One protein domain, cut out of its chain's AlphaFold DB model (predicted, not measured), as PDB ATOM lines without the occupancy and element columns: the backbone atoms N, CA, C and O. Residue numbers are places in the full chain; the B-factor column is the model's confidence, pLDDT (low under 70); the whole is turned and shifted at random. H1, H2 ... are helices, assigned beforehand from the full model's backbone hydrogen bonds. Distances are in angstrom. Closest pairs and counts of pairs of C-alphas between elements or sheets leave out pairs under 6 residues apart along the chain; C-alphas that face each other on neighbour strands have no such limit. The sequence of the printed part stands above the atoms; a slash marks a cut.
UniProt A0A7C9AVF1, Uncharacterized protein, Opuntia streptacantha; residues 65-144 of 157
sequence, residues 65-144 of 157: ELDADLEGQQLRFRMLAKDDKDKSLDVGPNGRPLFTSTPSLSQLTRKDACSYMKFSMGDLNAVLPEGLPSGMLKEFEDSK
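Overview. This is residues 65 to 144 of the 157 residues of an uncharacterized protein of Opuntia streptacantha (UniProt A0A7C9AVF1). A long helix, H1, makes an arm whose residues 65 to 72 stick out; a long winding loop, residues 84 to 120, swings away from it and folds back to two short helices, H2 and H3, in a loose, open frame. The printed part has 80 residues, with H1, H2 and H3 in that order and no named strand. The class is all helix, with under half of the residues in named elements. The whole is loose, radius of gyration of the C-alphas 15.7 A, and flat, spanning 48 by 36 by 18 A.

Along the chain. H1, residues 65 to 83, begins at C-alpha 65 (-115.771, 13.642, -38.545) and measures 26.8 A. H2 is residues 121 to 127, 10.1 A. H3, residues 134 to 143, 14.2 A, ends at C-alpha 143 (-104.396, 26.389, -52.049).

Arrangement. H1 is apart from H2 and H3. H2 and H3 are only just apart, their closest C-alphas 8.4 A apart. In H1, H2 and H3 every O i to N i+4 pair is within hydrogen-bond range.

Size, cuts and confidence. The C-alphas farthest apart, of Glu 65 and Arg 110, are 48.2 A apart. The printed part has no cut. The link from H1 to H2 is long, 37 residues. Residues 65 to 68 have pLDDT under 70.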
ATOM      1  N   GLU A  65    -116.767  13.693 -37.464       58.62
ATOM      2  CA  GLU A  65    -115.771  13.642 -38.545       58.62
ATOM      3  C   GLU A  65    -115.719  14.972 -39.315       58.62
ATOM      4  O   GLU A  65    -114.643  15.458 -39.654       58.62
ATOM      5  N   LEU A  66    -116.882  15.608 -39.504       59.59
ATOM      6  CA  LEU A  66    -116.989  16.951 -40.084       59.59
ATOM      7  C   LEU A  66    -116.382  18.025 -39.170       59.59
ATOM      8  O   LEU A  66    -115.764  18.967 -39.660       59.59
ATOM      9  N   ASP A  67    -116.538  17.874 -37.852       62.28
ATOM     10  CA  ASP A  67    -115.980  18.799 -36.861       62.28
ATOM     11  C   ASP A  67    -114.446  18.686 -36.792       62.28
ATOM     12  O   ASP A  67    -113.737  19.693 -36.829       62.28
ATOM     13  N   ALA A  68    -113.912  17.459 -36.835       69.25
ATOM     14  CA  ALA A  68    -112.472  17.214 -36.911       69.25
ATOM     15  C   ALA A  68    -111.844  17.720 -38.227       69.25
ATOM     16  O   ALA A  68    -110.736  18.264 -38.210       69.25
ATOM     17  N   ASP A  69    -112.536  17.580 -39.364       74.38
ATOM     18  CA  ASP A  69    -112.075  18.137 -40.643       74.38
ATOM     19  C   ASP A  69    -112.088  19.676 -40.632       74.38
ATOM     20  O   ASP A  69    -111.137  20.314 -41.091       74.38
ATOM     21  N   LEU A  70    -113.113  20.293 -40.030       74.31
ATOM     22  CA  LEU A  70    -113.189  21.746 -39.870       74.31
ATOM     23  C   LEU A  70    -112.050  22.279 -38.986       74.31
ATOM     24  O   LEU A  70    -111.379  23.244 -39.364       74.31
ATOM     25  N   GLU A  71    -111.793  21.650 -37.837       78.19
ATOM     26  CA  GLU A  71    -110.659  21.997 -36.971       78.19
ATOM     27  C   GLU A  71    -109.318  21.811 -37.697       78.19
ATOM     28  O   GLU A  71    -108.447  22.686 -37.637       78.19
ATOM     29  N   GLY A  72    -109.170  20.721 -38.458       81.94
ATOM     30  CA  GLY A  72    -108.005  20.463 -39.304       81.94
ATOM     31  C   GLY A  72    -107.782  21.555 -40.355       81.94
ATOM     32  O   GLY A  72    -106.661  22.055 -40.518       81.94
ATOM     33  N   GLN A  73    -108.847  22.005 -41.022       82.56
ATOM     34  CA  GLN A  73    -108.789  23.113 -41.975       82.56
ATOM     35  C   GLN A  73    -108.421  24.438 -41.294       82.56
ATOM     36  O   GLN A  73    -107.568  25.169 -41.804       82.56
ATOM     37  N   GLN A  74    -108.996  24.747 -40.128       82.75
ATOM     38  CA  GLN A  74    -108.660  25.960 -39.373       82.75
ATOM     39  C   GLN A  74    -107.199  25.968 -38.901       82.75
ATOM     40  O   GLN A  74    -106.521  26.999 -38.979       82.75
ATOM     41  N   LEU A  75    -106.683  24.822 -38.450       85.81
ATOM     42  CA  LEU A  75    -105.269  24.656 -38.113       85.81
ATOM     43  C   LEU A  75    -104.382  24.895 -39.336       85.81
ATOM     44  O   LEU A  75    -103.402  25.640 -39.235       85.81
ATOM     45  N   ARG A  76    -104.759  24.355 -40.502       85.94
ATOM     46  CA  ARG A  76    -104.044  24.583 -41.765       85.94
ATOM     47  C   ARG A  76    -104.001  26.067 -42.135       85.94
ATOM     48  O   ARG A  76    -102.922  26.574 -42.429       85.94
ATOM     49  N   PHE A  77    -105.127  26.779 -42.070       84.62
ATOM     50  CA  PHE A  77    -105.158  28.229 -42.310       84.62
ATOM     51  C   PHE A  77    -104.241  28.991 -41.351       84.62
ATOM     52  O   PHE A  77    -103.491  29.871 -41.770       84.62
ATOM     53  N   ARG A  78    -104.255  28.631 -40.063       84.50
ATOM     54  CA  ARG A  78    -103.391  29.261 -39.059       84.50
ATOM     55  C   ARG A  78    -101.909  29.013 -39.337       84.50
ATOM     56  O   ARG A  78    -101.104  29.903 -39.079       84.50
ATOM     57  N   MET A  79    -101.543  27.824 -39.813       86.69
ATOM     58  CA  MET A  79    -100.170  27.512 -40.217       86.69
ATOM     59  C   MET A  79     -99.765  28.305 -41.458       86.69
ATOM     60  O   MET A  79     -98.762  29.008 -41.408       86.69
ATOM     61  N   LEU A  80    -100.597  28.320 -42.501       87.25
ATOM     62  CA  LEU A  80    -100.339  29.110 -43.710       87.25
ATOM     63  C   LEU A  80    -100.173  30.609 -43.406       87.25
ATOM     64  O   LEU A  80     -99.273  31.248 -43.936       87.25
ATOM     65  N   ALA A  81    -100.970  31.161 -42.486       85.62
ATOM     66  CA  ALA A  81    -100.841  32.554 -42.055       85.62
ATOM     67  C   ALA A  81     -99.544  32.847 -41.275       85.62
ATOM     68  O   ALA A  81     -99.143  34.009 -41.157       85.62
ATOM     69  N   LYS A  82     -98.906  31.826 -40.688       87.69
ATOM     70  CA  LYS A  82     -97.563  31.948 -40.100       87.69
ATOM     71  C   LYS A  82     -96.503  31.888 -41.191       87.69
ATOM     72  O   LYS A  82     -95.612  32.731 -41.179       87.69
ATOM     73  N   ASP A  83     -96.655  30.973 -42.144       88.62
ATOM     74  CA  ASP A  83     -95.744  30.824 -43.282       88.62
ATOM     75  C   ASP A  83     -95.690  32.109 -44.124       88.62
ATOM     76  O   ASP A  83     -94.613  32.562 -44.494       88.62
ATOM     77  N   ASP A  84     -96.829  32.780 -44.333       85.00
ATOM     78  CA  ASP A  84     -96.895  34.072 -45.034       85.00
ATOM     79  C   ASP A  84     -96.080  35.191 -44.356       85.00
ATOM     80  O   ASP A  84     -95.711  36.173 -45.005       85.00
ATOM     81  N   LYS A  85     -95.818  35.080 -43.047       86.88
ATOM     82  CA  LYS A  85     -95.012  36.050 -42.284       86.88
ATOM     83  C   LYS A  85     -93.529  35.691 -42.280       86.88
ATOM     84  O   LYS A  85     -92.703  36.545 -41.946       86.88
ATOM     85  N   ASP A  86     -93.189  34.456 -42.633       90.31
ATOM     86  CA  ASP A  86     -91.821  33.971 -42.654       90.31
ATOM     87  C   ASP A  86     -91.152  34.275 -44.001       90.31
ATOM     88  O   ASP A  86     -91.279  33.554 -44.989       90.31
ATOM     89  N   LYS A  87     -90.371  35.359 -44.024       88.12
ATOM     90  CA  LYS A  87     -89.618  35.793 -45.212       88.12
ATOM     91  C   LYS A  87     -88.547  34.792 -45.646       88.12
ATOM     92  O   LYS A  87     -88.093  34.865 -46.782       88.12
ATOM     93  N   SER A  88     -88.123  33.879 -44.769       90.81
ATOM     94  CA  SER A  88     -87.147  32.849 -45.139       90.81
ATOM     95  C   SER A  88     -87.723  31.820 -46.116       90.81
ATOM     96  O   SER A  88     -86.967  31.174 -46.839       90.81
ATOM     97  N   LEU A  89     -89.055  31.724 -46.195       89.81
ATOM     98  CA  LEU A  89     -89.763  30.891 -47.165       89.81
ATOM     99  C   LEU A  89     -89.900  31.567 -48.538       89.81
ATOM    100  O   LEU A  89     -90.203  30.896 -49.523       89.81
ATOM    101  N   ASP A  90     -89.630  32.871 -48.631       91.19
ATOM    102  CA  ASP A  90     -89.639  33.640 -49.880       91.19
ATOM    103  C   ASP A  90     -88.250  33.673 -50.542       91.19
ATOM    104  O   ASP A  90     -87.735  34.712 -50.961       91.19
ATOM    105  N   VAL A  91     -87.604  32.510 -50.606       93.00
ATOM    106  CA  VAL A  91     -86.278  32.357 -51.211       93.00
ATOM    107  C   VAL A  91     -86.370  31.356 -52.353       93.00
ATOM    108  O   VAL A  91     -86.541  30.155 -52.165       93.00
ATOM    109  N   GLY A  92     -86.266  31.872 -53.568       89.56
ATOM    110  CA  GLY A  92     -86.203  31.115 -54.804       89.56
ATOM    111  C   GLY A  92     -84.778  30.690 -55.183       89.56
ATOM    112  O   GLY A  92     -83.787  31.017 -54.515       89.56
ATOM    113  N   PRO A  93     -84.642  29.955 -56.298       87.75
ATOM    114  CA  PRO A  93     -83.352  29.492 -56.792       87.75
ATOM    115  C   PRO A  93     -82.369  30.653 -56.997       87.75
ATOM    116  O   PRO A  93     -82.730  31.708 -57.521       87.75
ATOM    117  N   ASN A  94     -81.103  30.440 -56.631       89.00
ATOM    118  CA  ASN A  94     -80.032  31.447 -56.693       89.00
ATOM    119  C   ASN A  94     -80.213  32.645 -55.737       89.00
ATOM    120  O   ASN A  94     -79.647  33.709 -55.981       89.00
ATOM    121  N   GLY A  95     -81.005  32.496 -54.669       89.25
ATOM    122  CA  GLY A  95     -81.219  33.551 -53.671       89.25
ATOM    123  C   GLY A  95     -82.098  34.703 -54.162       89.25
ATOM    124  O   GLY A  95     -82.111  35.770 -53.553       89.25
ATOM    125  N   ARG A  96     -82.814  34.515 -55.276       89.75
ATOM    126  CA  ARG A  96     -83.802  35.483 -55.771       89.75
ATOM    127  C   ARG A  96     -85.117  35.302 -55.010       89.75
ATOM    128  O   ARG A  96     -85.423  34.161 -54.689       89.75
ATOM    129  N   PRO A  97     -85.915  36.353 -54.769       91.81
ATOM    130  CA  PRO A  97     -87.239  36.197 -54.167       91.81
ATOM    131  C   PRO A  97     -88.114  35.220 -54.961       91.81
ATOM    132  O   PRO A  97     -88.122  35.245 -56.200       91.81
ATOM    133  N   LEU A  98     -88.825  34.344 -54.250       92.69
ATOM    134  CA  LEU A  98     -89.756  33.400 -54.864       92.69
ATOM    135  C   LEU A  98     -90.992  34.145 -55.379       92.69
ATOM    136  O   LEU A  98     -91.495  33.832 -56.459       92.69
ATOM    137  N   PHE A  99     -91.435  35.162 -54.643       91.62
ATOM    138  CA  PHE A  99     -92.532  36.046 -54.995       91.62
ATOM    139  C   PHE A  99     -92.040  37.426 -55.444       91.62
ATOM    140  O   PHE A  99     -90.997  37.925 -55.025       91.62
ATOM    141  N   THR A 100     -92.806  38.064 -56.323       91.31
ATOM    142  CA  THR A 100     -92.527  39.423 -56.780       91.31
ATOM    143  C   THR A 100     -92.954  40.444 -55.725       91.31
ATOM    144  O   THR A 100     -93.959  40.280 -55.035       91.31
ATOM    145  N   SER A 101     -92.208  41.547 -55.614       86.56
ATOM    146  CA  SER A 101     -92.579  42.685 -54.752       86.56
ATOM    147  C   SER A 101     -93.460  43.720 -55.466       86.56
ATOM    148  O   SER A 101     -93.797  44.753 -54.891       86.56
ATOM    149  N   THR A 102     -93.796  43.486 -56.735       88.81
ATOM    150  CA  THR A 102     -94.545  44.425 -57.575       88.81
ATOM    151  C   THR A 102     -96.045  44.375 -57.264       88.81
ATOM    152  O   THR A 102     -96.612  43.282 -57.275       88.81
ATOM    153  N   PRO A 103     -96.725  45.520 -57.083       86.00
ATOM    154  CA  PRO A 103     -98.166  45.563 -56.819       86.00
ATOM    155  C   PRO A 103     -99.050  45.304 -58.050       86.00
ATOM    156  O   PRO A 103    -100.242  45.065 -57.890       86.00
ATOM    157  N   SER A 104     -98.520  45.381 -59.279       87.62
ATOM    158  CA  SER A 104     -99.327  45.271 -60.505       87.62
ATOM    159  C   SER A 104     -98.622  44.504 -61.622       87.62
ATOM    160  O   SER A 104     -97.409  44.618 -61.799       87.62
ATOM    161  N   LEU A 105     -99.410  43.781 -62.425       88.69
ATOM    162  CA  LEU A 105     -98.955  43.026 -63.597       88.69
ATOM    163  C   LEU A 105     -98.251  43.903 -64.642       88.69
ATOM    164  O   LEU A 105     -97.324  43.444 -65.303       88.69
ATOM    165  N   SER A 106     -98.657  45.167 -64.783       92.06
ATOM    166  CA  SER A 106     -98.073  46.097 -65.760       92.06
ATOM    167  C   SER A 106     -96.627  46.486 -65.446       92.06
ATOM    168  O   SER A 106     -95.914  46.968 -66.323       92.06
ATOM    169  N   GLN A 107     -96.190  46.273 -64.203       92.88
ATOM    170  CA  GLN A 107     -94.839  46.578 -63.741       92.88
ATOM    171  C   GLN A 107     -93.890  45.381 -63.865       92.88
ATOM    172  O   GLN A 107     -92.697  45.528 -63.600       92.88
ATOM    173  N   LEU A 108     -94.394  44.207 -64.266       92.75
ATOM    174  CA  LEU A 108     -93.572  43.015 -64.439       92.75
ATOM    175  C   LEU A 108     -92.639  43.164 -65.641       92.75
ATOM    176  O   LEU A 108     -93.030  43.560 -66.740       92.75
ATOM    177  N   THR A 109     -91.382  42.790 -65.433       93.19
ATOM    178  CA  THR A 109     -90.336  42.816 -66.452       93.19
ATOM    179  C   THR A 109     -89.826  41.407 -66.739       93.19
ATOM    180  O   THR A 109     -90.125  40.446 -66.035       93.19
ATOM    181  N   ARG A 110     -88.952  41.264 -67.745       93.62
ATOM    182  CA  ARG A 110     -88.265  39.985 -68.011       93.62
ATOM    183  C   ARG A 110     -87.444  39.467 -66.826       93.62
ATOM    184  O   ARG A 110     -87.148  38.279 -66.784       93.62
ATOM    185  N   LYS A 111     -87.049  40.337 -65.891       90.19
ATOM    186  CA  LYS A 111     -86.304  39.918 -64.700       90.19
ATOM    187  C   LYS A 111     -87.201  39.147 -63.737       90.19
ATOM    188  O   LYS A 111     -86.707  38.237 -63.085       90.19
ATOM    189  N   ASP A 112     -88.492  39.445 -63.702       90.81
ATOM    190  CA  ASP A 112     -89.462  38.831 -62.784       90.81
ATOM    191  C   ASP A 112     -89.969  37.471 -63.291       90.81
ATOM    192  O   ASP A 112     -90.828  36.837 -62.684       90.81
ATOM    193  N   ALA A 113     -89.413  36.991 -64.408       89.94
ATOM    194  CA  ALA A 113     -89.650  35.643 -64.888       89.94
ATOM    195  C   ALA A 113     -89.239  34.608 -63.829       89.94
ATOM    196  O   ALA A 113     -88.200  34.742 -63.176       89.94
ATOM    197  N   CYS A 114     -90.047  33.551 -63.721       89.31
ATOM    198  CA  CYS A 114     -89.898  32.476 -62.736       89.31
ATOM    199  C   CYS A 114     -90.095  32.907 -61.268       89.31
ATOM    200  O   CYS A 114     -89.747  32.137 -60.375       89.31
ATOM    201  N   SER A 115     -90.675  34.083 -61.026       91.38
ATOM    202  CA  SER A 115     -91.204  34.482 -59.720       91.38
ATOM    203  C   SER A 115     -92.735  34.448 -59.740       91.38
ATOM    204  O   SER A 115     -93.368  34.615 -60.784       91.38
ATOM    205  N   TYR A 116     -93.337  34.208 -58.580       91.25
ATOM    206  CA  TYR A 116     -94.785  34.135 -58.402       91.25
ATOM    207  C   TYR A 116     -95.358  35.491 -57.979       91.25
ATOM    208  O   TYR A 116     -94.700  36.262 -57.293       91.25
ATOM    209  N   MET A 117     -96.606  35.779 -58.336       90.62
ATOM    210  CA  MET A 117     -97.323  36.972 -57.874       90.62
ATOM    211  C   MET A 117     -98.523  36.543 -57.030       90.62
ATOM    212  O   MET A 117     -99.180  35.550 -57.345       90.62
ATOM    213  N   LYS A 118     -98.791  37.261 -55.937       86.62
ATOM    214  CA  LYS A 118     -99.918  36.967 -55.044       86.62
ATOM    215  C   LYS A 118    -101.169  37.686 -55.553       86.62
ATOM    216  O   LYS A 118    -101.110  38.881 -55.829       86.62
ATOM    217  N   PHE A 119    -102.289  36.971 -55.635       85.62
ATOM    218  CA  PHE A 119    -103.588  37.525 -56.025       85.62
ATOM    219  C   PHE A 119    -104.614  37.347 -54.909       85.62
ATOM    220  O   PHE A 119    -104.602  36.337 -54.198       85.62
ATOM    221  N   SER A 120    -105.525  38.310 -54.784       85.81
ATOM    222  CA  SER A 120    -106.748  38.139 -54.005       85.81
ATOM    223  C   SER A 120    -107.913  37.794 -54.935       85.81
ATOM    224  O   SER A 120    -107.967  38.235 -56.084       85.81
ATOM    225  N   MET A 121    -108.860  37.001 -54.435       85.50
ATOM    226  CA  MET A 121    -110.043  36.628 -55.213       85.50
ATOM    227  C   MET A 121    -110.932  37.841 -55.520       85.50
ATOM    228  O   MET A 121    -111.541  37.912 -56.582       85.50
ATOM    229  N   GLY A 122    -110.976  38.814 -54.603       86.94
ATOM    230  CA  GLY A 122    -111.722  40.058 -54.792       86.94
ATOM    231  C   GLY A 122    -111.178  40.881 -55.957       86.94
ATOM    232  O   GLY A 122    -111.952  41.304 -56.812       86.94
ATOM    233  N   ASP A 123    -109.852  41.030 -56.039       87.56
ATOM    234  CA  ASP A 123    -109.209  41.779 -57.126       87.56
ATOM    235  C   ASP A 123    -109.414  41.081 -58.479       87.56
ATOM    236  O   ASP A 123    -109.671  41.737 -59.485       87.56
ATOM    237  N   LEU A 124    -109.354  39.745 -58.502       87.50
ATOM    238  CA  LEU A 124    -109.623  38.957 -59.707       87.50
ATOM    239  C   LEU A 124    -111.069  39.122 -60.185       87.50
ATOM    240  O   LEU A 124    -111.284  39.405 -61.359       87.50
ATOM    241  N   ASN A 125    -112.051  39.014 -59.288       88.38
ATOM    242  CA  ASN A 125    -113.469  39.157 -59.637       88.38
ATOM    243  C   ASN A 125    -113.837  40.585 -60.067       88.38
ATOM    244  O   ASN A 125    -114.729  40.766 -60.889       88.38
ATOM    245  N   ALA A 126    -113.151  41.605 -59.543       89.81
ATOM    246  CA  ALA A 126    -113.369  42.991 -59.959       89.81
ATOM    247  C   ALA A 126    -112.903  43.252 -61.403       89.81
ATOM    248  O   ALA A 126    -113.464  44.104 -62.091       89.81
ATOM    249  N   VAL A 127    -111.874  42.533 -61.860       90.31
ATOM    250  CA  VAL A 127    -111.279  42.708 -63.194       90.31
ATOM    251  C   VAL A 127    -111.845  41.708 -64.211       90.31
ATOM    252  O   VAL A 127    -111.835  41.983 -65.410       90.31
ATOM    253  N   LEU A 128    -112.354  40.561 -63.754       90.44
ATOM    254  CA  LEU A 128    -112.878  39.484 -64.593       90.44
ATOM    255  C   LEU A 128    -114.398  39.339 -64.401       90.44
ATOM    256  O   LEU A 128    -114.820  38.679 -63.452       90.44
ATOM    257  N   PRO A 129    -115.236  39.882 -65.309       88.75
ATOM    258  CA  PRO A 129    -116.695  39.829 -65.165       88.75
ATOM    259  C   PRO A 129    -117.265  38.406 -65.270       88.75
ATOM    260  O   PRO A 129    -118.262  38.096 -64.630       88.75
ATOM    261  N   GLU A 130    -116.607  37.531 -66.033       92.00
ATOM    262  CA  GLU A 130    -116.951  36.104 -66.145       92.00
ATOM    263  C   GLU A 130    -116.368  35.264 -64.993       92.00
ATOM    264  O   GLU A 130    -116.709  34.093 -64.820       92.00
ATOM    265  N   GLY A 131    -115.457  35.851 -64.210       89.81
ATOM    266  CA  GLY A 131    -114.708  35.163 -63.167       89.81
ATOM    267  C   GLY A 131    -113.614  34.225 -63.689       89.81
ATOM    268  O   GLY A 131    -113.165  34.291 -64.836       89.81
ATOM    269  N   LEU A 132    -113.135  33.366 -62.786       90.44
ATOM    270  CA  LEU A 132    -112.075  32.396 -63.051       90.44
ATOM    271  C   LEU A 132    -112.678  31.066 -63.549       90.44
ATOM    272  O   LEU A 132    -113.694  30.626 -63.007       90.44
ATOM    273  N   PRO A 133    -112.056  30.369 -64.519       94.19
ATOM    274  CA  PRO A 133    -112.498  29.036 -64.922       94.19
ATOM    275  C   PRO A 133    -112.578  28.069 -63.734       94.19
ATOM    276  O   PRO A 133    -111.713  28.090 -62.860       94.19
ATOM    277  N   SER A 134    -113.566  27.171 -63.732       92.81
ATOM    278  CA  SER A 134    -113.861  26.279 -62.595       92.81
ATOM    279  C   SER A 134    -112.660  25.460 -62.102       92.81
ATOM    280  O   SER A 134    -112.493  25.278 -60.899       92.81
ATOM    281  N   GLY A 135    -111.793  25.003 -63.011       94.81
ATOM    282  CA  GLY A 135    -110.556  24.303 -62.650       94.81
ATOM    283  C   GLY A 135    -109.587  25.183 -61.857       94.81
ATOM    284  O   GLY A 135    -109.104  24.775 -60.806       94.81
ATOM    285  N   MET A 136    -109.369  26.419 -62.310       92.25
ATOM    286  CA  MET A 136    -108.495  27.375 -61.624       92.25
ATOM    287  C   MET A 136    -109.108  27.873 -60.311       92.25
ATOM    288  O   MET A 136    -108.389  28.087 -59.338       92.25
ATOM    289  N   LEU A 137    -110.432  28.046 -60.271       90.00
ATOM    290  CA  LEU A 137    -111.161  28.413 -59.058       90.00
ATOM    291  C   LEU A 137    -110.933  27.371 -57.959       90.00
ATOM    292  O   LEU A 137    -110.563  27.719 -56.839       90.00
ATOM    293  N   LYS A 138    -111.066  26.089 -58.312       91.75
ATOM    294  CA  LYS A 138    -110.812  24.982 -57.394       91.75
ATOM    295  C   LYS A 138    -109.370  24.987 -56.880       91.75
ATOM    296  O   LYS A 138    -109.153  24.876 -55.681       91.75
ATOM    297  N   GLU A 139    -108.384  25.172 -57.757       90.94
ATOM    298  CA  GLU A 139    -106.970  25.243 -57.353       90.94
ATOM    299  C   GLU A 139    -106.687  26.405 -56.390       90.94
ATOM    300  O   GLU A 139    -105.887  26.272 -55.455       90.94
ATOM    301  N   PHE A 140    -107.354  27.545 -56.588       89.62
ATOM    302  CA  PHE A 140    -107.242  28.700 -55.704       89.62
ATOM    303  C   PHE A 140    -107.823  28.403 -54.312       89.62
ATOM    304  O   PHE A 140    -107.169  28.657 -53.293       89.62
ATOM    305  N   GLU A 141    -109.016  27.810 -54.260       88.00
ATOM    306  CA  GLU A 141    -109.667  27.390 -53.016       88.00
ATOM    307  C   GLU A 141    -108.868  26.306 -52.282       88.00
ATOM    308  O   GLU A 141    -108.678  26.399 -51.067       88.00
ATOM    309  N   ASP A 142    -108.343  25.320 -53.009       87.19
ATOM    310  CA  ASP A 142    -107.534  24.219 -52.476       87.19
ATOM    311  C   ASP A 142    -106.203  24.718 -51.906       87.19
ATOM    312  O   ASP A 142    -105.704  24.189 -50.902       87.19
ATOM    313  N   SER A 143    -105.639  25.770 -52.507       84.31
ATOM    314  CA  SER A 143    -104.396  26.389 -52.049       84.31
ATOM    315  C   SER A 143    -104.550  27.056 -50.685       84.31
ATOM    316  O   SER A 143    -103.571  27.106 -49.942       84.31
ATOM    317  N   LYS A 144    -105.753  27.538 -50.326       80.00
ATOM    318  CA  LYS A 144    -106.048  28.224 -49.047       80.00
ATOM    319  C   LYS A 144    -105.117  29.420 -48.754       80.00
ATOM    320  O   LYS A 144    -105.012  29.861 -47.616       80.00
TER     321      LYS A 144